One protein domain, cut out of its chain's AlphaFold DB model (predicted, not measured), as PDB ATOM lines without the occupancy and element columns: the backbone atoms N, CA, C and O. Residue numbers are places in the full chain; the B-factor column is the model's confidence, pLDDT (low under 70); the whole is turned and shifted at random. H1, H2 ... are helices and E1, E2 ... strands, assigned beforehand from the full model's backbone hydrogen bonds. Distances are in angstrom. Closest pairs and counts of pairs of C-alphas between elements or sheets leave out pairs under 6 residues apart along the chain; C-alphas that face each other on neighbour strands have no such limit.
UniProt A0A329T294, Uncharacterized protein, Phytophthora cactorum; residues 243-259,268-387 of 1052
ATOM      1  N   GLU A 243     -42.356 -50.823  -4.535       74.94
ATOM      2  CA  GLU A 243     -42.604 -50.867  -5.979       74.94
ATOM      3  C   GLU A 243     -41.301 -50.696  -6.774       74.94
ATOM      4  O   GLU A 243     -40.313 -50.134  -6.297       74.94
ATOM      5  N   TRP A 244     -41.287 -51.205  -8.005       80.69
ATOM      6  CA  TRP A 244     -40.167 -51.063  -8.933       80.69
ATOM      7  C   TRP A 244     -40.403 -49.914  -9.912       80.69
ATOM      8  O   TRP A 244     -41.464 -49.828 -10.536       80.69
ATOM      9  N   ILE A 245     -39.392 -49.067 -10.092       83.56
ATOM     10  CA  ILE A 245     -39.424 -47.940 -11.030       83.56
ATOM     11  C   ILE A 245     -38.216 -47.976 -11.970       83.56
ATOM     12  O   ILE A 245     -37.120 -48.391 -11.588       83.56
ATOM     13  N   TRP A 246     -38.425 -47.528 -13.203       86.06
ATOM     14  CA  TRP A 246     -37.374 -47.205 -14.163       86.06
ATOM     15  C   TRP A 246     -36.976 -45.736 -14.012       86.06
ATOM     16  O   TRP A 246     -37.826 -44.879 -13.773       86.06
ATOM     17  N   ILE A 247     -35.678 -45.451 -14.124       86.19
ATOM     18  CA  ILE A 247     -35.081 -44.143 -13.839       86.19
ATOM     19  C   ILE A 247     -34.128 -43.763 -14.978       86.19
ATOM     20  O   ILE A 247     -33.277 -44.564 -15.370       86.19
ATOM     21  N   LEU A 248     -34.247 -42.524 -15.472       83.69
ATOM     22  CA  LEU A 248     -33.288 -41.898 -16.384       83.69
ATOM     23  C   LEU A 248     -32.528 -40.790 -15.639       83.69
ATOM     24  O   LEU A 248     -33.116 -39.773 -15.246       83.69
ATOM     25  N   ALA A 249     -31.227 -40.992 -15.419       84.12
ATOM     26  CA  ALA A 249     -30.419 -40.142 -14.546       84.12
ATOM     27  C   ALA A 249     -28.964 -39.982 -15.021       84.12
ATOM     28  O   ALA A 249     -28.439 -40.813 -15.756       84.12
ATOM     29  N   SER A 250     -28.286 -38.920 -14.578       78.81
ATOM     30  CA  SER A 250     -26.857 -38.693 -14.846       78.81
ATOM     31  C   SER A 250     -26.047 -38.654 -13.541       78.81
ATOM     32  O   SER A 250     -26.509 -38.027 -12.583       78.81
ATOM     33  N   PRO A 251     -24.859 -39.287 -13.456       71.62
ATOM     34  CA  PRO A 251     -23.992 -39.195 -12.279       71.62
ATOM     35  C   PRO A 251     -23.592 -37.742 -11.965       71.62
ATOM     36  O   PRO A 251     -23.128 -37.011 -12.842       71.62
ATOM     37  N   SER A 252     -23.747 -37.311 -10.711       59.91
ATOM     38  CA  SER A 252     -23.454 -35.929 -10.313       59.91
ATOM     39  C   SER A 252     -21.952 -35.687 -10.152       59.91
ATOM     40  O   SER A 252     -21.323 -36.142  -9.199       59.91
ATOM     41  N   THR A 253     -21.366 -34.894 -11.049       47.06
ATOM     42  CA  THR A 253     -19.941 -34.513 -11.019       47.06
ATOM     43  C   THR A 253     -19.628 -33.323 -10.098       47.06
ATOM     44  O   THR A 253     -18.536 -32.760 -10.173       47.06
ATOM     45  N   LYS A 254     -20.580 -32.890  -9.253       44.62
ATOM     46  CA  LYS A 254     -20.496 -31.628  -8.486       44.62
ATOM     47  C   LYS A 254     -20.890 -31.706  -7.003       44.62
ATOM     48  O   LYS A 254     -21.009 -30.654  -6.377       44.62
ATOM     49  N   LEU A 255     -21.094 -32.894  -6.426       38.91
ATOM     50  CA  LEU A 255     -21.541 -33.030  -5.031       38.91
ATOM     51  C   LEU A 255     -20.508 -33.712  -4.125       38.91
ATOM     52  O   LEU A 255     -20.211 -34.894  -4.265       38.91
ATOM     53  N   THR A 256     -20.023 -32.950  -3.145       28.95
ATOM     54  CA  THR A 256     -19.345 -33.436  -1.937       28.95
ATOM     55  C   THR A 256     -20.356 -33.606  -0.796       28.95
ATOM     56  O   THR A 256     -21.179 -32.720  -0.575       28.95
ATOM     57  N   PHE A 257     -20.265 -34.717  -0.062       29.16
ATOM     58  CA  PHE A 257     -21.053 -35.058   1.141       29.16
ATOM     59  C   PHE A 257     -20.616 -34.226   2.378       29.16
ATOM     60  O   PHE A 257     -19.501 -33.710   2.389       29.16
ATOM     61  N   THR A 258     -21.380 -34.062   3.471       36.09
ATOM     62  CA  THR A 258     -22.726 -34.589   3.836       36.09
ATOM     63  C   THR A 258     -23.640 -33.387   4.242       36.09
ATOM     64  O   THR A 258     -23.625 -32.468   3.421       36.09
ATOM     65  N   PRO A 259     -24.389 -33.224   5.381       33.41
ATOM     66  CA  PRO A 259     -24.730 -34.051   6.565       33.41
ATOM     67  C   PRO A 259     -26.172 -34.627   6.514       33.41
ATOM     68  O   PRO A 259     -26.780 -34.713   5.447       33.41
ATOM     69  N   ILE A 268     -33.461 -45.773   4.803       44.00
ATOM     70  CA  ILE A 268     -32.300 -44.902   4.641       44.00
ATOM     71  C   ILE A 268     -31.350 -45.247   3.488       44.00
ATOM     72  O   ILE A 268     -30.745 -44.320   2.946       44.00
ATOM     73  N   ASP A 269     -31.167 -46.523   3.144       44.78
ATOM     74  CA  ASP A 269     -30.079 -46.937   2.245       44.78
ATOM     75  C   ASP A 269     -30.462 -46.891   0.762       44.78
ATOM     76  O   ASP A 269     -29.630 -46.543  -0.077       44.78
ATOM     77  N   ASN A 270     -31.741 -47.096   0.435       47.34
ATOM     78  CA  ASN A 270     -32.217 -47.029  -0.948       47.34
ATOM     79  C   ASN A 270     -32.154 -45.598  -1.515       47.34
ATOM     80  O   ASN A 270     -31.818 -45.422  -2.686       47.34
ATOM     81  N   GLU A 271     -32.416 -44.569  -0.704       51.75
ATOM     82  CA  GLU A 271     -32.380 -43.169  -1.158       51.75
ATOM     83  C   GLU A 271     -30.963 -42.559  -1.153       51.75
ATOM     84  O   GLU A 271     -30.694 -41.642  -1.933       51.75
ATOM     85  N   LYS A 272     -30.013 -43.102  -0.365       53.59
ATOM     86  CA  LYS A 272     -28.603 -42.647  -0.350       53.59
ATOM     87  C   LYS A 272     -27.969 -42.673  -1.739       53.59
ATOM     88  O   LYS A 272     -27.387 -41.674  -2.149       53.59
ATOM     89  N   GLU A 273     -28.093 -43.777  -2.475       54.88
ATOM     90  CA  GLU A 273     -27.495 -43.881  -3.815       54.88
ATOM     91  C   GLU A 273     -28.087 -42.853  -4.786       54.88
ATOM     92  O   GLU A 273     -27.352 -42.260  -5.569       54.88
ATOM     93  N   LEU A 274     -29.399 -42.590  -4.714       55.22
ATOM     94  CA  LEU A 274     -30.059 -41.624  -5.598       55.22
ATOM     95  C   LEU A 274     -29.566 -40.188  -5.362       55.22
ATOM     96  O   LEU A 274     -29.540 -39.409  -6.311       55.22
ATOM     97  N   SER A 275     -29.066 -39.858  -4.164       57.66
ATOM     98  CA  SER A 275     -28.420 -38.559  -3.902       57.66
ATOM     99  C   SER A 275     -27.127 -38.319  -4.705       57.66
ATOM    100  O   SER A 275     -26.683 -37.178  -4.829       57.66
ATOM    101  N   MET A 276     -26.542 -39.368  -5.301       58.94
ATOM    102  CA  MET A 276     -25.377 -39.270  -6.191       58.94
ATOM    103  C   MET A 276     -25.752 -38.982  -7.657       58.94
ATOM    104  O   MET A 276     -24.862 -38.754  -8.482       58.94
ATOM    105  N   PHE A 277     -27.043 -38.975  -8.004       67.50
ATOM    106  CA  PHE A 277     -27.531 -38.830  -9.376       67.50
ATOM    107  C   PHE A 277     -28.441 -37.611  -9.552       67.50
ATOM    108  O   PHE A 277     -29.289 -37.304  -8.719       67.50
ATOM    109  N   VAL A 278     -28.334 -36.956 -10.708       74.31
ATOM    110  CA  VAL A 278     -29.356 -36.024 -11.194       74.31
ATOM    111  C   VAL A 278     -30.425 -36.845 -11.913       74.31
ATOM    112  O   VAL A 278     -30.196 -37.318 -13.026       74.31
ATOM    113  N   VAL A 279     -31.573 -37.048 -11.266       77.12
ATOM    114  CA  VAL A 279     -32.734 -37.749 -11.843       77.12
ATOM    115  C   VAL A 279     -33.542 -36.784 -12.712       77.12
ATOM    116  O   VAL A 279     -33.922 -35.706 -12.252       77.12
ATOM    117  N   TYR A 280     -33.816 -37.168 -13.961       76.62
ATOM    118  CA  TYR A 280     -34.592 -36.357 -14.908       76.62
ATOM    119  C   TYR A 280     -36.035 -36.860 -15.020       76.62
ATOM    120  O   TYR A 280     -36.975 -36.097 -14.795       76.62
ATOM    121  N   TYR A 281     -36.200 -38.154 -15.309       81.06
ATOM    122  CA  TYR A 281     -37.503 -38.795 -15.493       81.06
ATOM    123  C   TYR A 281     -37.555 -40.160 -14.806       81.06
ATOM    124  O   TYR A 281     -36.533 -40.846 -14.692       81.06
ATOM    125  N   ILE A 282     -38.761 -40.561 -14.407       84.31
ATOM    126  CA  ILE A 282     -39.072 -41.899 -13.892       84.31
ATOM    127  C   ILE A 282     -40.315 -42.477 -14.578       84.31
ATOM    128  O   ILE A 282     -41.140 -41.729 -15.101       84.31
ATOM    129  N   ALA A 283     -40.460 -43.799 -14.547       83.94
ATOM    130  CA  ALA A 283     -41.660 -44.517 -14.978       83.94
ATOM    131  C   ALA A 283     -41.889 -45.761 -14.101       83.94
ATOM    132  O   ALA A 283     -40.940 -46.328 -13.557       83.94
ATOM    133  N   GLY A 284     -43.135 -46.221 -13.972       79.69
ATOM    134  CA  GLY A 284     -43.436 -47.482 -13.280       79.69
ATOM    135  C   GLY A 284     -42.956 -48.707 -14.071       79.69
ATOM    136  O   GLY A 284     -43.064 -48.735 -15.296       79.69
ATOM    137  N   SER A 285     -42.439 -49.737 -13.392       80.81
ATOM    138  CA  SER A 285     -42.153 -51.037 -14.023       80.81
ATOM    139  C   SER A 285     -43.436 -51.852 -14.213       80.81
ATOM    140  O   SER A 285     -44.265 -51.952 -13.305       80.81
ATOM    141  N   GLU A 286     -43.567 -52.521 -15.360       72.38
ATOM    142  CA  GLU A 286     -44.669 -53.457 -15.615       72.38
ATOM    143  C   GLU A 286     -44.690 -54.643 -14.640       72.38
ATOM    144  O   GLU A 286     -45.739 -55.260 -14.441       72.38
ATOM    145  N   VAL A 287     -43.548 -54.985 -14.028       74.19
ATOM    146  CA  VAL A 287     -43.454 -56.060 -13.024       74.19
ATOM    147  C   VAL A 287     -44.372 -55.787 -11.835       74.19
ATOM    148  O   VAL A 287     -44.940 -56.732 -11.292       74.19
ATOM    149  N   ASN A 288     -44.632 -54.517 -11.501       74.56
ATOM    150  CA  ASN A 288     -45.576 -54.156 -10.441       74.56
ATOM    151  C   ASN A 288     -46.995 -54.697 -10.702       74.56
ATOM    152  O   ASN A 288     -47.739 -54.903  -9.744       74.56
ATOM    153  N   ASN A 289     -47.375 -54.955 -11.958       68.62
ATOM    154  CA  ASN A 289     -48.718 -55.410 -12.338       68.62
ATOM    155  C   ASN A 289     -48.807 -56.920 -12.627       68.62
ATOM    156  O   ASN A 289     -49.907 -57.450 -12.791       68.62
ATOM    157  N   LYS A 290     -47.676 -57.634 -12.670       68.88
ATOM    158  CA  LYS A 290     -47.628 -59.071 -12.979       68.88
ATOM    159  C   LYS A 290     -47.919 -59.875 -11.701       68.88
ATOM    160  O   LYS A 290     -47.194 -59.762 -10.716       68.88
ATOM    161  N   ARG A 291     -48.989 -60.684 -11.698       58.50
ATOM    162  CA  ARG A 291     -49.205 -61.699 -10.647       58.50
ATOM    163  C   ARG A 291     -48.186 -62.816 -10.833       58.50
ATOM    164  O   ARG A 291     -48.006 -63.295 -11.949       58.50
ATOM    165  N   VAL A 292     -47.539 -63.206  -9.744       62.91
ATOM    166  CA  VAL A 292     -46.453 -64.185  -9.728       62.91
ATOM    167  C   VAL A 292     -46.583 -65.029  -8.465       62.91
ATOM    168  O   VAL A 292     -46.818 -64.480  -7.389       62.91
ATOM    169  N   GLU A 293     -46.454 -66.350  -8.601       57.97
ATOM    170  CA  GLU A 293     -46.746 -67.305  -7.520       57.97
ATOM    171  C   GLU A 293     -45.516 -68.118  -7.079       57.97
ATOM    172  O   GLU A 293     -45.541 -68.731  -6.012       57.97
ATOM    173  N   THR A 294     -44.416 -68.084  -7.844       67.75
ATOM    174  CA  THR A 294     -43.137 -68.718  -7.478       67.75
ATOM    175  C   THR A 294     -41.934 -67.788  -7.670       67.75
ATOM    176  O   THR A 294     -41.930 -66.906  -8.527       67.75
ATOM    177  N   GLU A 295     -40.876 -68.011  -6.888       64.88
ATOM    178  CA  GLU A 295     -39.628 -67.230  -6.945       64.88
ATOM    179  C   GLU A 295     -38.936 -67.321  -8.321       64.88
ATOM    180  O   GLU A 295     -38.380 -66.342  -8.814       64.88
ATOM    181  N   GLU A 296     -39.029 -68.467  -9.002       68.38
ATOM    182  CA  GLU A 296     -38.485 -68.641 -10.355       68.38
ATOM    183  C   GLU A 296     -39.250 -67.809 -11.392       68.38
ATOM    184  O   GLU A 296     -38.640 -67.143 -12.230       68.38
ATOM    185  N   GLN A 297     -40.588 -67.772 -11.305       71.38
ATOM    186  CA  GLN A 297     -41.409 -66.870 -12.117       71.38
ATOM    187  C   GLN A 297     -41.095 -65.398 -11.807       71.38
ATOM    188  O   GLN A 297     -41.107 -64.575 -12.721       71.38
ATOM    189  N   TRP A 298     -40.779 -65.062 -10.551       69.88
ATOM    190  CA  TRP A 298     -40.427 -63.700 -10.136       69.88
ATOM    191  C   TRP A 298     -39.097 -63.261 -10.739       69.88
ATOM    192  O   TRP A 298     -39.032 -62.225 -11.398       69.88
ATOM    193  N   GLN A 299     -38.057 -64.087 -10.635       68.31
ATOM    194  CA  GLN A 299     -36.771 -63.812 -11.276       68.31
ATOM    195  C   GLN A 299     -36.900 -63.758 -12.807       68.31
ATOM    196  O   GLN A 299     -36.323 -62.875 -13.439       68.31
ATOM    197  N   ASN A 300     -37.729 -64.614 -13.415       71.19
ATOM    198  CA  ASN A 300     -38.005 -64.565 -14.853       71.19
ATOM    199  C   ASN A 300     -38.770 -63.282 -15.262       71.19
ATOM    200  O   ASN A 300     -38.455 -62.674 -16.284       71.19
ATOM    201  N   ALA A 301     -39.717 -62.806 -14.446       71.31
ATOM    202  CA  ALA A 301     -40.407 -61.532 -14.663       71.31
ATOM    203  C   ALA A 301     -39.460 -60.325 -14.514       71.31
ATOM    204  O   ALA A 301     -39.496 -59.418 -15.341       71.31
ATOM    205  N   LEU A 302     -38.577 -60.337 -13.508       69.94
ATOM    206  CA  LEU A 302     -37.586 -59.283 -13.266       69.94
ATOM    207  C   LEU A 302     -36.505 -59.217 -14.360       69.94
ATOM    208  O   LEU A 302     -36.019 -58.117 -14.629       69.94
ATOM    209  N   ASN A 303     -36.147 -60.356 -14.970       70.56
ATOM    210  CA  ASN A 303     -35.133 -60.476 -16.028       70.56
ATOM    211  C   ASN A 303     -35.637 -60.062 -17.422       70.56
ATOM    212  O   ASN A 303     -34.844 -59.577 -18.228       70.56
ATOM    213  N   ASN A 304     -36.929 -60.257 -17.710       69.38
ATOM    214  CA  ASN A 304     -37.561 -59.872 -18.983       69.38
ATOM    215  C   ASN A 304     -38.245 -58.492 -18.934       69.38
ATOM    216  O   ASN A 304     -38.859 -58.069 -19.914       69.38
ATOM    217  N   ASP A 305     -38.165 -57.798 -17.800       74.31
ATOM    218  CA  ASP A 305     -38.678 -56.442 -17.648       74.31
ATOM    219  C   ASP A 305     -37.909 -55.452 -18.531       74.31
ATOM    220  O   ASP A 305     -36.676 -55.470 -18.594       74.31
ATOM    221  N   CYS A 306     -38.645 -54.557 -19.181       76.75
ATOM    222  CA  CYS A 306     -38.102 -53.543 -20.073       76.75
ATOM    223  C   CYS A 306     -38.525 -52.145 -19.599       76.75
ATOM    224  O   CYS A 306     -39.599 -52.006 -19.012       76.75
ATOM    225  N   PRO A 307     -37.726 -51.096 -19.869       80.12
ATOM    226  CA  PRO A 307     -38.195 -49.728 -19.708       80.12
ATOM    227  C   PRO A 307     -39.432 -49.501 -20.597       80.12
ATOM    228  O   PRO A 307     -39.416 -49.906 -21.764       80.12
ATOM    229  N   PRO A 308     -40.506 -48.881 -20.079       78.62
ATOM    230  CA  PRO A 308     -41.735 -48.702 -20.841       78.62
ATOM    231  C   PRO A 308     -41.547 -47.660 -21.951       78.62
ATOM    232  O   PRO A 308     -40.823 -46.676 -21.779       78.62
ATOM    233  N   THR A 309     -42.226 -47.859 -23.082       72.69
ATOM    234  CA  THR A 309     -42.188 -46.943 -24.238       72.69
ATOM    235  C   THR A 309     -42.700 -45.548 -23.871       72.69
ATOM    236  O   THR A 309     -42.078 -44.547 -24.224       72.69
ATOM    237  N   ASN A 310     -43.810 -45.511 -23.123       65.69
ATOM    238  CA  ASN A 310     -44.587 -44.325 -22.754       65.69
ATOM    239  C   ASN A 310     -44.814 -44.302 -21.228       65.69
ATOM    240  O   ASN A 310     -44.641 -45.317 -20.557       65.69
ATOM    241  N   GLY A 311     -45.272 -43.170 -20.682       68.81
ATOM    242  CA  GLY A 311     -45.583 -43.035 -19.247       68.81
ATOM    243  C   GLY A 311     -44.420 -42.532 -18.383       68.81
ATOM    244  O   GLY A 311     -44.471 -42.634 -17.160       68.81
ATOM    245  N   TRP A 312     -43.382 -41.974 -19.008       79.38
ATOM    246  CA  TRP A 312     -42.302 -41.273 -18.318       79.38
ATOM    247  C   TRP A 312     -42.771 -39.919 -17.785       79.38
ATOM    248  O   TRP A 312     -43.333 -39.112 -18.525       79.38
ATOM    249  N   MET A 313     -42.497 -39.646 -16.510       74.69
ATOM    250  CA  MET A 313     -42.843 -38.388 -15.846       74.69
ATOM    251  C   MET A 313     -41.601 -37.675 -15.318       74.69
ATOM    252  O   MET A 313     -40.640 -38.304 -14.872       74.69
ATOM    253  N   CYS A 314     -41.611 -36.344 -15.393       71.50
ATOM    254  CA  CYS A 314     -40.553 -35.505 -14.840       71.50
ATOM    255  C   CYS A 314     -40.625 -35.502 -13.305       71.50
ATOM    256  O   CYS A 314     -41.713 -35.397 -12.740       71.50
ATOM    257  N   CYS A 315     -39.475 -35.595 -12.631       61.66
ATOM    258  CA  CYS A 315     -39.389 -35.582 -11.163       61.66
ATOM    259  C   CYS A 315     -38.345 -34.604 -10.598       61.66
ATOM    260  O   CYS A 315     -37.986 -34.690  -9.424       61.66
ATOM    261  N   SER A 316     -37.845 -33.657 -11.397       60.62
ATOM    262  CA  SER A 316     -36.943 -32.609 -10.904       60.62
ATOM    263  C   SER A 316     -36.987 -31.346 -11.763       60.62
ATOM    264  O   SER A 316     -37.441 -31.364 -12.902       60.62
ATOM    265  N   VAL A 317     -36.408 -30.252 -11.258       57.62
ATOM    266  CA  VAL A 317     -36.227 -28.982 -11.998       57.62
ATOM    267  C   VAL A 317     -35.290 -29.128 -13.221       57.62
ATOM    268  O   VAL A 317     -35.017 -28.154 -13.918       57.62
ATOM    269  N   HIS A 318     -34.761 -30.328 -13.481       57.97
ATOM    270  CA  HIS A 318     -33.860 -30.622 -14.594       57.97
ATOM    271  C   HIS A 318     -34.528 -31.385 -15.746       57.97
ATOM    272  O   HIS A 318     -33.962 -31.406 -16.837       57.97
ATOM    273  N   GLY A 319     -35.702 -31.992 -15.531       59.81
ATOM    274  CA  GLY A 319     -36.520 -32.550 -16.609       59.81
ATOM    275  C   GLY A 319     -37.449 -31.479 -17.187       59.81
ATOM    276  O   GLY A 319     -38.169 -30.801 -16.457       59.81
ATOM    277  N   THR A 320     -37.443 -31.321 -18.506       65.12
ATOM    278  CA  THR A 320     -38.223 -30.312 -19.236       65.12
ATOM    279  C   THR A 320     -39.132 -30.996 -20.255       65.12
ATOM    280  O   THR A 320     -38.624 -31.795 -21.036       65.12
ATOM    281  N   PRO A 321     -40.449 -30.706 -20.299       67.06
ATOM    282  CA  PRO A 321     -41.335 -31.320 -21.288       67.06
ATOM    283  C   PRO A 321     -40.862 -31.010 -22.726       67.06
ATOM    284  O   PRO A 321     -40.379 -29.899 -22.964       67.06
ATOM    285  N   PRO A 322     -41.003 -31.947 -23.687       69.06
ATOM    286  CA  PRO A 322     -41.758 -33.202 -23.595       69.06
ATOM    287  C   PRO A 322     -41.050 -34.319 -22.811       69.06
ATOM    288  O   PRO A 322     -39.846 -34.271 -22.557       69.06
ATOM    289  N   ALA A 323     -41.828 -35.327 -22.414       76.75
ATOM    290  CA  ALA A 323     -41.313 -36.549 -21.803       76.75
ATOM    291  C   ALA A 323     -40.604 -37.443 -22.847       76.75
ATOM    292  O   ALA A 323     -40.952 -37.383 -24.026       76.75
ATOM    293  N   PRO A 324     -39.628 -38.276 -22.437       82.38
ATOM    294  CA  PRO A 324     -38.956 -39.204 -23.340       82.38
ATOM    295  C   PRO A 324     -39.874 -40.341 -23.813       82.38
ATOM    296  O   PRO A 324     -40.565 -40.970 -23.012       82.38
ATOM    297  N   GLU A 325     -39.779 -40.663 -25.102       81.50
ATOM    298  CA  GLU A 325     -40.250 -41.915 -25.697       81.50
ATOM    299  C   GLU A 325     -39.056 -42.870 -25.865       81.50
ATOM    300  O   GLU A 325     -37.989 -42.471 -26.349       81.50
ATOM    301  N   LEU A 326     -39.214 -44.132 -25.453       84.69
ATOM    302  CA  LEU A 326     -38.148 -45.141 -25.505       84.69
ATOM    303  C   LEU A 326     -38.468 -46.244 -26.512       84.69
ATOM    304  O   LEU A 326     -39.401 -47.022 -26.334       84.69
ATOM    305  N   THR A 327     -37.634 -46.374 -27.543       82.88
ATOM    306  CA  THR A 327     -37.764 -47.424 -28.567       82.88
ATOM    307  C   THR A 327     -36.630 -48.442 -28.457       82.88
ATOM    308  O   THR A 327     -35.486 -48.085 -28.175       82.88
ATOM    309  N   SER A 328     -36.926 -49.731 -28.655       81.19
ATOM    310  CA  SER A 328     -35.899 -50.784 -28.664       81.19
ATOM    311  C   SER A 328     -35.370 -51.014 -30.078       81.19
ATOM    312  O   SER A 328     -36.128 -51.320 -31.001       81.19
ATOM    313  N   LEU A 329     -34.051 -50.916 -30.255       76.69
ATOM    314  CA  LEU A 329     -33.404 -51.263 -31.516       76.69
ATOM    315  C   LEU A 329     -33.037 -52.753 -31.516       76.69
ATOM    316  O   LEU A 329     -32.239 -53.211 -30.695       76.69
ATOM    317  N   LYS A 330     -33.578 -53.514 -32.476       57.03
ATOM    318  CA  LYS A 330     -33.201 -54.917 -32.717       57.03
ATOM    319  C   LYS A 330     -31.863 -55.010 -33.464       57.03
ATOM    320  O   LYS A 330     -31.820 -55.361 -34.638       57.03
ATOM    321  N   SER A 331     -30.773 -54.696 -32.769       57.44
ATOM    322  CA  SER A 331     -29.411 -55.070 -33.170       57.44
ATOM    323  C   SER A 331     -28.901 -56.228 -32.297       57.44
ATOM    324  O   SER A 331     -29.565 -56.638 -31.344       57.44
ATOM    325  N   GLY A 332     -27.719 -56.775 -32.606       57.34
ATOM    326  CA  GLY A 332     -27.122 -57.886 -31.845       57.34
ATOM    327  C   GLY A 332     -26.758 -57.562 -30.386       57.34
ATOM    328  O   GLY A 332     -26.414 -58.468 -29.631       57.34
ATOM    329  N   ILE A 333     -26.844 -56.292 -29.974       72.19
ATOM    330  CA  ILE A 333     -26.663 -55.837 -28.592       72.19
ATOM    331  C   ILE A 333     -27.907 -55.034 -28.207       72.19
ATOM    332  O   ILE A 333     -28.241 -54.053 -28.869       72.19
ATOM    333  N   GLN A 334     -28.580 -55.422 -27.119       75.75
ATOM    334  CA  GLN A 334     -29.799 -54.754 -26.655       75.75
ATOM    335  C   GLN A 334     -29.540 -53.254 -26.430       75.75
ATOM    336  O   GLN A 334     -28.787 -52.870 -25.531       75.75
ATOM    337  N   THR A 335     -30.164 -52.428 -27.271       83.81
ATOM    338  CA  THR A 335     -29.953 -50.979 -27.345       83.81
ATOM    339  C   THR A 335     -31.302 -50.273 -27.289       83.81
ATOM    340  O   THR A 335     -32.236 -50.668 -27.989       83.81
ATOM    341  N   TRP A 336     -31.396 -49.223 -26.476       85.12
ATOM    342  CA  TRP A 336     -32.586 -48.378 -26.356       85.12
ATOM    343  C   TRP A 336     -32.304 -46.993 -26.930       85.12
ATOM    344  O   TRP A 336     -31.291 -46.385 -26.595       85.12
ATOM    345  N   THR A 337     -33.189 -46.486 -27.777       84.94
ATOM    346  CA  THR A 337     -33.103 -45.134 -28.336       84.94
ATOM    347  C   THR A 337     -34.130 -44.256 -27.630       84.94
ATOM    348  O   THR A 337     -35.336 -44.489 -27.738       84.94
ATOM    349  N   VAL A 338     -33.636 -43.257 -26.896       86.00
ATOM    350  CA  VAL A 338     -34.438 -42.215 -26.241       86.00
ATOM    351  C   VAL A 338     -34.648 -41.072 -27.231       86.00
ATOM    352  O   VAL A 338     -33.675 -40.546 -27.780       86.00
ATOM    353  N   ILE A 339     -35.904 -40.689 -27.447       80.00
ATOM    354  CA  ILE A 339     -36.321 -39.603 -28.344       80.00
ATOM    355  C   ILE A 339     -37.306 -38.696 -27.583       80.00
ATOM    356  O   ILE A 339     -37.919 -39.114 -26.606       80.00
ATOM    357  N   GLY A 340     -37.457 -37.438 -28.003       71.94
ATOM    358  CA  GLY A 340     -38.526 -36.551 -27.523       71.94
ATOM    359  C   GLY A 340     -38.292 -35.880 -26.166       71.94
ATOM    360  O   GLY A 340     -39.007 -34.932 -25.850       71.94
ATOM    361  N   ALA A 341     -37.268 -36.270 -25.398       79.12
ATOM    362  CA  ALA A 341     -36.944 -35.606 -24.139       79.12
ATOM    363  C   ALA A 341     -36.623 -34.122 -24.385       79.12
ATOM    364  O   ALA A 341     -35.715 -33.809 -25.163       79.12
ATOM    365  N   GLY A 342     -37.288 -33.208 -23.670       66.12
ATOM    366  CA  GLY A 342     -37.076 -31.759 -23.804       66.12
ATOM    367  C   GLY A 342     -35.717 -31.248 -23.303       66.12
ATOM    368  O   GLY A 342     -35.521 -30.040 -23.175       66.12
ATOM    369  N   THR A 343     -34.768 -32.141 -23.007       71.75
ATOM    370  CA  THR A 343     -33.394 -31.833 -22.595       71.75
ATOM    371  C   THR A 343     -32.427 -32.588 -23.513       71.75
ATOM    372  O   THR A 343     -32.277 -33.805 -23.419       71.75
ATOM    373  N   GLY A 344     -31.792 -31.870 -24.447       69.38
ATOM    374  CA  GLY A 344     -31.186 -32.463 -25.650       69.38
ATOM    375  C   GLY A 344     -30.129 -33.554 -25.423       69.38
ATOM    376  O   GLY A 344     -30.061 -34.488 -26.217       69.38
ATOM    377  N   HIS A 345     -29.352 -33.487 -24.336       75.12
ATOM    378  CA  HIS A 345     -28.297 -34.465 -24.015       75.12
ATOM    379  C   HIS A 345     -28.814 -35.817 -23.494       75.12
ATOM    380  O   HIS A 345     -28.017 -36.728 -23.275       75.12
ATOM    381  N   LEU A 346     -30.126 -35.946 -23.271       77.00
ATOM    382  CA  LEU A 346     -30.769 -37.196 -22.859       77.00
ATOM    383  C   LEU A 346     -31.201 -38.053 -24.059       77.00
ATOM    384  O   LEU A 346     -31.369 -39.261 -23.902       77.00
ATOM    385  N   ASN A 347     -31.366 -37.451 -25.241       82.25
ATOM    386  CA  ASN A 347     -31.766 -38.156 -26.458       82.25
ATOM    387  C   ASN A 347     -30.570 -38.882 -27.096       82.25
ATOM    388  O   ASN A 347     -29.450 -38.369 -27.101       82.25
ATOM    389  N   GLY A 348     -30.808 -40.065 -27.665       82.69
ATOM    390  CA  GLY A 348     -29.781 -40.887 -28.312       82.69
ATOM    391  C   GLY A 348     -29.825 -42.361 -27.905       82.69
ATOM    392  O   GLY A 348     -30.787 -42.831 -27.301       82.69
ATOM    393  N   ASN A 349     -28.768 -43.098 -28.257       85.81
ATOM    394  CA  ASN A 349     -28.679 -44.546 -28.052       85.81
ATOM    395  C   ASN A 349     -28.022 -44.899 -26.709       85.81
ATOM    396  O   ASN A 349     -26.926 -44.428 -26.399       85.81
ATOM    397  N   TYR A 350     -28.674 -45.785 -25.959       88.00
ATOM    398  CA  TYR A 350     -28.248 -46.332 -24.674       88.00
ATOM    399  C   TYR A 350     -27.947 -47.821 -24.850       88.00
ATOM    400  O   TYR A 350     -28.843 -48.625 -25.118       88.00
ATOM    401  N   VAL A 351     -26.677 -48.190 -24.703       86.31
ATOM    402  CA  VAL A 351     -26.181 -49.560 -24.903       86.31
ATOM    403  C   VAL A 351     -26.060 -50.260 -23.549       86.31
ATOM    404  O   VAL A 351     -25.768 -49.615 -22.539       86.31
ATOM    405  N   ALA A 352     -26.300 -51.574 -23.501       82.94
ATOM    406  CA  ALA A 352     -26.124 -52.369 -22.287       82.94
ATOM    407  C   ALA A 352     -24.680 -52.249 -21.752       82.94
ATOM    408  O   ALA A 352     -23.722 -52.560 -22.455       82.94
ATOM    409  N   SER A 353     -24.537 -51.787 -20.506       80.62
ATOM    410  CA  SER A 353     -23.261 -51.359 -19.909       80.62
ATOM    411  C   SER A 353     -22.936 -52.046 -18.576       80.62
ATOM    412  O   SER A 353     -21.844 -51.846 -18.045       80.62
ATOM    413  N   GLY A 354     -23.861 -52.815 -18.000       77.75
ATOM    414  CA  GLY A 354     -23.657 -53.499 -16.722       77.75
ATOM    415  C   GLY A 354     -24.957 -54.027 -16.124       77.75
ATOM    416  O   GLY A 354     -25.952 -54.196 -16.833       77.75
ATOM    417  N   VAL A 355     -24.950 -54.261 -14.811       70.06
ATOM    418  CA  VAL A 355     -26.097 -54.774 -14.048       70.06
ATOM    419  C   VAL A 355     -26.332 -53.908 -12.801       70.06
ATOM    420  O   VAL A 355     -25.374 -53.519 -12.139       70.06
ATOM    421  N   HIS A 356     -27.595 -53.610 -12.489       64.38
ATOM    422  CA  HIS A 356     -28.066 -52.885 -11.299       64.38
ATOM    423  C   HIS A 356     -29.317 -53.597 -10.766       64.38
ATOM    424  O   HIS A 356     -30.187 -53.934 -11.562       64.38
ATOM    425  N   ASP A 357     -29.412 -53.889  -9.464       62.56
ATOM    426  CA  ASP A 357     -30.508 -54.683  -8.864       62.56
ATOM    427  C   ASP A 357     -30.836 -55.996  -9.615       62.56
ATOM    428  O   ASP A 357     -31.991 -56.397  -9.752       62.56
ATOM    429  N   ARG A 358     -29.792 -56.671 -10.126       60.66
ATOM    430  CA  ARG A 358     -29.848 -57.861 -11.010       60.66
ATOM    431  C   ARG A 358     -30.447 -57.622 -12.415       60.66
ATOM    432  O   ARG A 358     -30.512 -58.555 -13.207       60.66
ATOM    433  N   VAL A 359     -30.783 -56.381 -12.771       67.00
ATOM    434  CA  VAL A 359     -31.309 -55.940 -14.081       67.00
ATOM    435  C   VAL A 359     -30.200 -55.383 -14.967       67.00
ATOM    436  O   VAL A 359     -29.242 -54.799 -14.469       67.00
ATOM    437  N   ARG A 360     -30.339 -55.471 -16.294       73.69
ATOM    438  CA  ARG A 360     -29.437 -54.781 -17.231       73.69
ATOM    439  C   ARG A 360     -29.525 -53.258 -17.061       73.69
ATOM    440  O   ARG A 360     -30.607 -52.680 -17.118       73.69
ATOM    441  N   LYS A 361     -28.364 -52.621 -16.896       84.62
ATOM    442  CA  LYS A 361     -28.165 -51.166 -16.870       84.62
ATOM    443  C   LYS A 361     -27.654 -50.706 -18.234       84.62
ATOM    444  O   LYS A 361     -26.715 -51.301 -18.769       84.62
ATOM    445  N   PHE A 362     -28.235 -49.641 -18.776       85.94
ATOM    446  CA  PHE A 362     -27.893 -49.091 -20.090       85.94
ATOM    447  C   PHE A 362     -27.264 -47.699 -19.947       85.94
ATOM    448  O   PHE A 362     -27.576 -46.968 -19.004       85.94
ATOM    449  N   LYS A 363     -26.365 -47.328 -20.865       88.06
ATOM    450  CA  LYS A 363     -25.607 -46.069 -20.808       88.06
ATOM    451  C   LYS A 363     -25.458 -45.434 -22.188       88.06
ATOM    452  O   LYS A 363     -25.215 -46.146 -23.163       88.06
ATOM    453  N   SER A 364     -25.604 -44.113 -22.268       86.56
ATOM    454  CA  SER A 364     -25.395 -43.346 -23.501       86.56
ATOM    455  C   SER A 364     -23.955 -42.847 -23.645       86.56
ATOM    456  O   SER A 364     -23.191 -42.790 -22.678       86.56
ATOM    457  N   SER A 365     -23.592 -42.416 -24.855       76.56
ATOM    458  CA  SER A 365     -22.311 -41.747 -25.135       76.56
ATOM    459  C   SER A 365     -22.116 -40.441 -24.352       76.56
ATOM    460  O   SER A 365     -20.979 -40.048 -24.104       76.56
ATOM    461  N   ALA A 366     -23.203 -39.796 -23.912       71.75
ATOM    462  CA  ALA A 366     -23.178 -38.619 -23.041       71.75
ATOM    463  C   ALA A 366     -22.980 -38.959 -21.546       71.75
ATOM    464  O   ALA A 366     -22.983 -38.065 -20.703       71.75
ATOM    465  N   GLY A 367     -22.828 -40.242 -21.194       76.31
ATOM    466  CA  GLY A 367     -22.615 -40.705 -19.820       76.31
ATOM    467  C   GLY A 367     -23.886 -40.842 -18.974       76.31
ATOM    468  O   GLY A 367     -23.780 -41.262 -17.821       76.31
ATOM    469  N   VAL A 368     -25.058 -40.541 -19.541       82.62
ATOM    470  CA  VAL A 368     -26.381 -40.690 -18.910       82.62
ATOM    471  C   VAL A 368     -26.730 -42.175 -18.795       82.62
ATOM    472  O   VAL A 368     -26.384 -42.974 -19.669       82.62
ATOM    473  N   GLU A 369     -27.418 -42.554 -17.722       87.25
ATOM    474  CA  GLU A 369     -27.679 -43.942 -17.349       87.25
ATOM    475  C   GLU A 369     -29.185 -44.216 -17.206       87.25
ATOM    476  O   GLU A 369     -29.944 -43.406 -16.671       87.25
ATOM    477  N   LEU A 370     -29.601 -45.387 -17.690       86.69
ATOM    478  CA  LEU A 370     -30.970 -45.899 -17.663       86.69
ATOM    479  C   LEU A 370     -30.970 -47.241 -16.919       86.69
ATOM    480  O   LEU A 370     -30.301 -48.192 -17.338       86.69
ATOM    481  N   PHE A 371     -31.688 -47.309 -15.799       86.00
ATOM    482  CA  PHE A 371     -31.717 -48.483 -14.921       86.00
ATOM    483  C   PHE A 371     -33.029 -48.581 -14.134       86.00
ATOM    484  O   PHE A 371     -33.803 -47.624 -14.065       86.00
ATOM    485  N   ARG A 372     -33.281 -49.755 -13.546       83.81
ATOM    486  CA  ARG A 372     -34.418 -50.009 -12.653       83.81
ATOM    487  C   ARG A 372     -33.955 -50.016 -11.197       83.81
ATOM    488  O   ARG A 372     -32.832 -50.440 -10.921       83.81
ATOM    489  N   LYS A 373     -34.836 -49.596 -10.288       80.81
ATOM    490  CA  LYS A 373     -34.617 -49.633  -8.840       80.81
ATOM    491  C   LYS A 373     -35.891 -49.981  -8.065       80.81
ATOM    492  O   LYS A 373     -36.992 -49.682  -8.525       80.81
ATOM    493  N   CYS A 374     -35.740 -50.617  -6.904       77.44
ATOM    494  CA  CYS A 374     -36.830 -50.853  -5.954       77.44
ATOM    495  C   CYS A 374     -36.916 -49.706  -4.931       77.44
ATOM    496  O   CYS A 374     -35.898 -49.277  -4.384       77.44
ATOM    497  N   VAL A 375     -38.123 -49.195  -4.684       73.25
ATOM    498  CA  VAL A 375     -38.378 -48.004  -3.858       73.25
ATOM    499  C   VAL A 375     -39.590 -48.262  -2.942       73.25
ATOM    500  O   VAL A 375     -40.553 -48.890  -3.386       73.25
ATOM    501  N   PRO A 376     -39.585 -47.821  -1.666       73.94
ATOM    502  CA  PRO A 376     -40.757 -47.938  -0.799       73.94
ATOM    503  C   PRO A 376     -41.954 -47.155  -1.356       73.94
ATOM    504  O   PRO A 376     -41.793 -46.019  -1.802       73.94
ATOM    505  N   VAL A 377     -43.166 -47.704  -1.238       69.69
ATOM    506  CA  VAL A 377     -44.415 -47.016  -1.621       69.69
ATOM    507  C   VAL A 377     -44.593 -45.619  -0.983       69.69
ATOM    508  O   VAL A 377     -45.085 -44.732  -1.676       69.69
ATOM    509  N   PRO A 378     -44.178 -45.341   0.275       63.47
ATOM    510  CA  PRO A 378     -44.253 -43.983   0.824       63.47
ATOM    511  C   PRO A 378     -43.188 -42.991   0.310       63.47
ATOM    512  O   PRO A 378     -43.197 -41.850   0.766       63.47
ATOM    513  N   SER A 379     -42.274 -43.367  -0.596       68.38
ATOM    514  CA  SER A 379     -41.292 -42.418  -1.153       68.38
ATOM    515  C   SER A 379     -41.953 -41.422  -2.116       68.38
ATOM    516  O   SER A 379     -42.882 -41.758  -2.855       68.38
ATOM    517  N   SER A 380     -41.439 -40.191  -2.150       64.69
ATOM    518  CA  SER A 380     -41.980 -39.088  -2.959       64.69
ATOM    519  C   SER A 380     -41.999 -39.386  -4.464       64.69
ATOM    520  O   SER A 380     -42.904 -38.934  -5.162       64.69
ATOM    521  N   LEU A 381     -41.057 -40.199  -4.957       68.62
ATOM    522  CA  LEU A 381     -41.015 -40.651  -6.354       68.62
ATOM    523  C   LEU A 381     -42.197 -41.569  -6.710       68.62
ATOM    524  O   LEU A 381     -42.705 -41.515  -7.827       68.62
ATOM    525  N   VAL A 382     -42.659 -42.396  -5.766       67.31
ATOM    526  CA  VAL A 382     -43.808 -43.293  -5.971       67.31
ATOM    527  C   VAL A 382     -45.120 -42.523  -5.799       67.31
ATOM    528  O   VAL A 382     -46.032 -42.679  -6.607       67.31
ATOM    529  N   GLN A 383     -45.194 -41.604  -4.832       68.25
ATOM    530  CA  GLN A 383     -46.334 -40.688  -4.687       68.25
ATOM    531  C   GLN A 383     -46.555 -39.839  -5.953       68.25
ATOM    532  O   GLN A 383     -47.685 -39.720  -6.425       68.25
ATOM    533  N   ALA A 384     -45.474 -39.331  -6.558       65.50
ATOM    534  CA  ALA A 384     -45.529 -38.607  -7.827       65.50
ATOM    535  C   ALA A 384     -46.009 -39.473  -9.009       65.50
ATOM    536  O   ALA A 384     -46.618 -38.938  -9.931       65.50
ATOM    537  N   LEU A 385     -45.765 -40.792  -8.992       66.75
ATOM    538  CA  LEU A 385     -46.196 -41.713 -10.053       66.75
ATOM    539  C   LEU A 385     -47.694 -42.053 -10.016       66.75
ATOM    540  O   LEU A 385     -48.268 -42.293 -11.077       66.75
ATOM    541  N   HIS A 386     -48.328 -42.077  -8.837       63.91
ATOM    542  CA  HIS A 386     -49.745 -42.466  -8.694       63.91
ATOM    543  C   HIS A 386     -50.738 -41.292  -8.758       63.91
ATOM    544  O   HIS A 386     -51.884 -41.497  -9.159       63.91
ATOM    545  N   GLY A 387     -50.296 -40.070  -8.437       48.47
ATOM    546  CA  GLY A 387     -51.062 -38.829  -8.624       48.47
ATOM    547  C   GLY A 387     -52.167 -38.551  -7.591       48.47
ATOM    548  O   GLY A 387     -52.650 -39.438  -6.888       48.47
TER     549      GLY A 387
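Overview. This is residues 243 to 259 and 268 to 387 of the 1052 residues of an uncharacterized protein of Phytophthora cactorum (UniProt A0A329T294). A strongly twisted antiparallel sheet of seven strands curls like part of a barrel that stays open between E2 and E3. Short helices H1 and H4 pack on its E2, E1 and E7 end, and H2 and H3 only graze it. The printed part has 137 residues, with elements in the order E1 H1 E2 H2 H3 E3 E4 E5 E6 E7 H4, and the sheet runs E2 E1 E7 E6 E5 E4 E3. The class is mixed, helices and strands; the whole is compact, with a radius of gyration of the C-alphas of 14.9 A and spans of 43 by 41 by 29 A.

Arrangement. E1, residues 243 to 251, is antiparallel to edge strand E2, residues 277 to 284, with N 246 and O 283 2.8 A apart, and to E7, residues 369 to 376, with N 245 and O 373 2.9 A apart. H1, residues 268 to 274, is on the sheet; its closest C-alpha pair with E7 is Asn 270 and Val 375, 6.9 A. H2, residues 286 to 289, and H3, residues 295 to 303, are close but not clearly touching, with the C-alphas of Val 287 and Ala 301 6.5 A apart. Edge strand E3, residues 325 to 329, is apart from E2 and starts a meander, each strand the antiparallel neighbour of the one before: E3, E4 at 335 to 339, E5 at 348 to 356, E6 at 359 to 364, then E7. Its hairpins have N 327 and O 337 at 3.0 A, N 350 and O 336 at 2.8 A, N 353 and O 361 at 2.8 A, and N 370 and O 362 at 2.9 A. H4, residues 380 to 386, is on the sheet at a height of 7.2 A, over none of its strands, but only just: 2 of its C-alphas fall on E1. Every O i to N i+4 pair is within hydrogen-bond range in H3 and H4; H1 has 0 of 3, with 2 of 4 O i to N i+3 pairs, and H2 is too short for an i+4 pair.

Along the chain. E1 begins at C-alpha 243 (-42.604, -50.867, -5.979), is 22.9 A long and bends by 63 degrees at residue 248. E2, E5 and E7 are 18.5, 20.9 and 21.5 A long. H4 ends at C-alpha 386 (-49.745, -42.466, -8.694).

Size, cuts and confidence. The C-alphas farthest apart, of Pro 259 and Lys 330, are 45.3 A apart. Residues 260 to 267 are not printed; C-alphas 259 and 268 across the cut are 13.4 A apart. The link from H3 to E3 is long; its residues 313 to 314 pair with 281 to 282 of E2. Mean pLDDT of the printed part is 70.5; 60 residues are under 70, among them 252 to 259, 268 to 277 and 377 to 387.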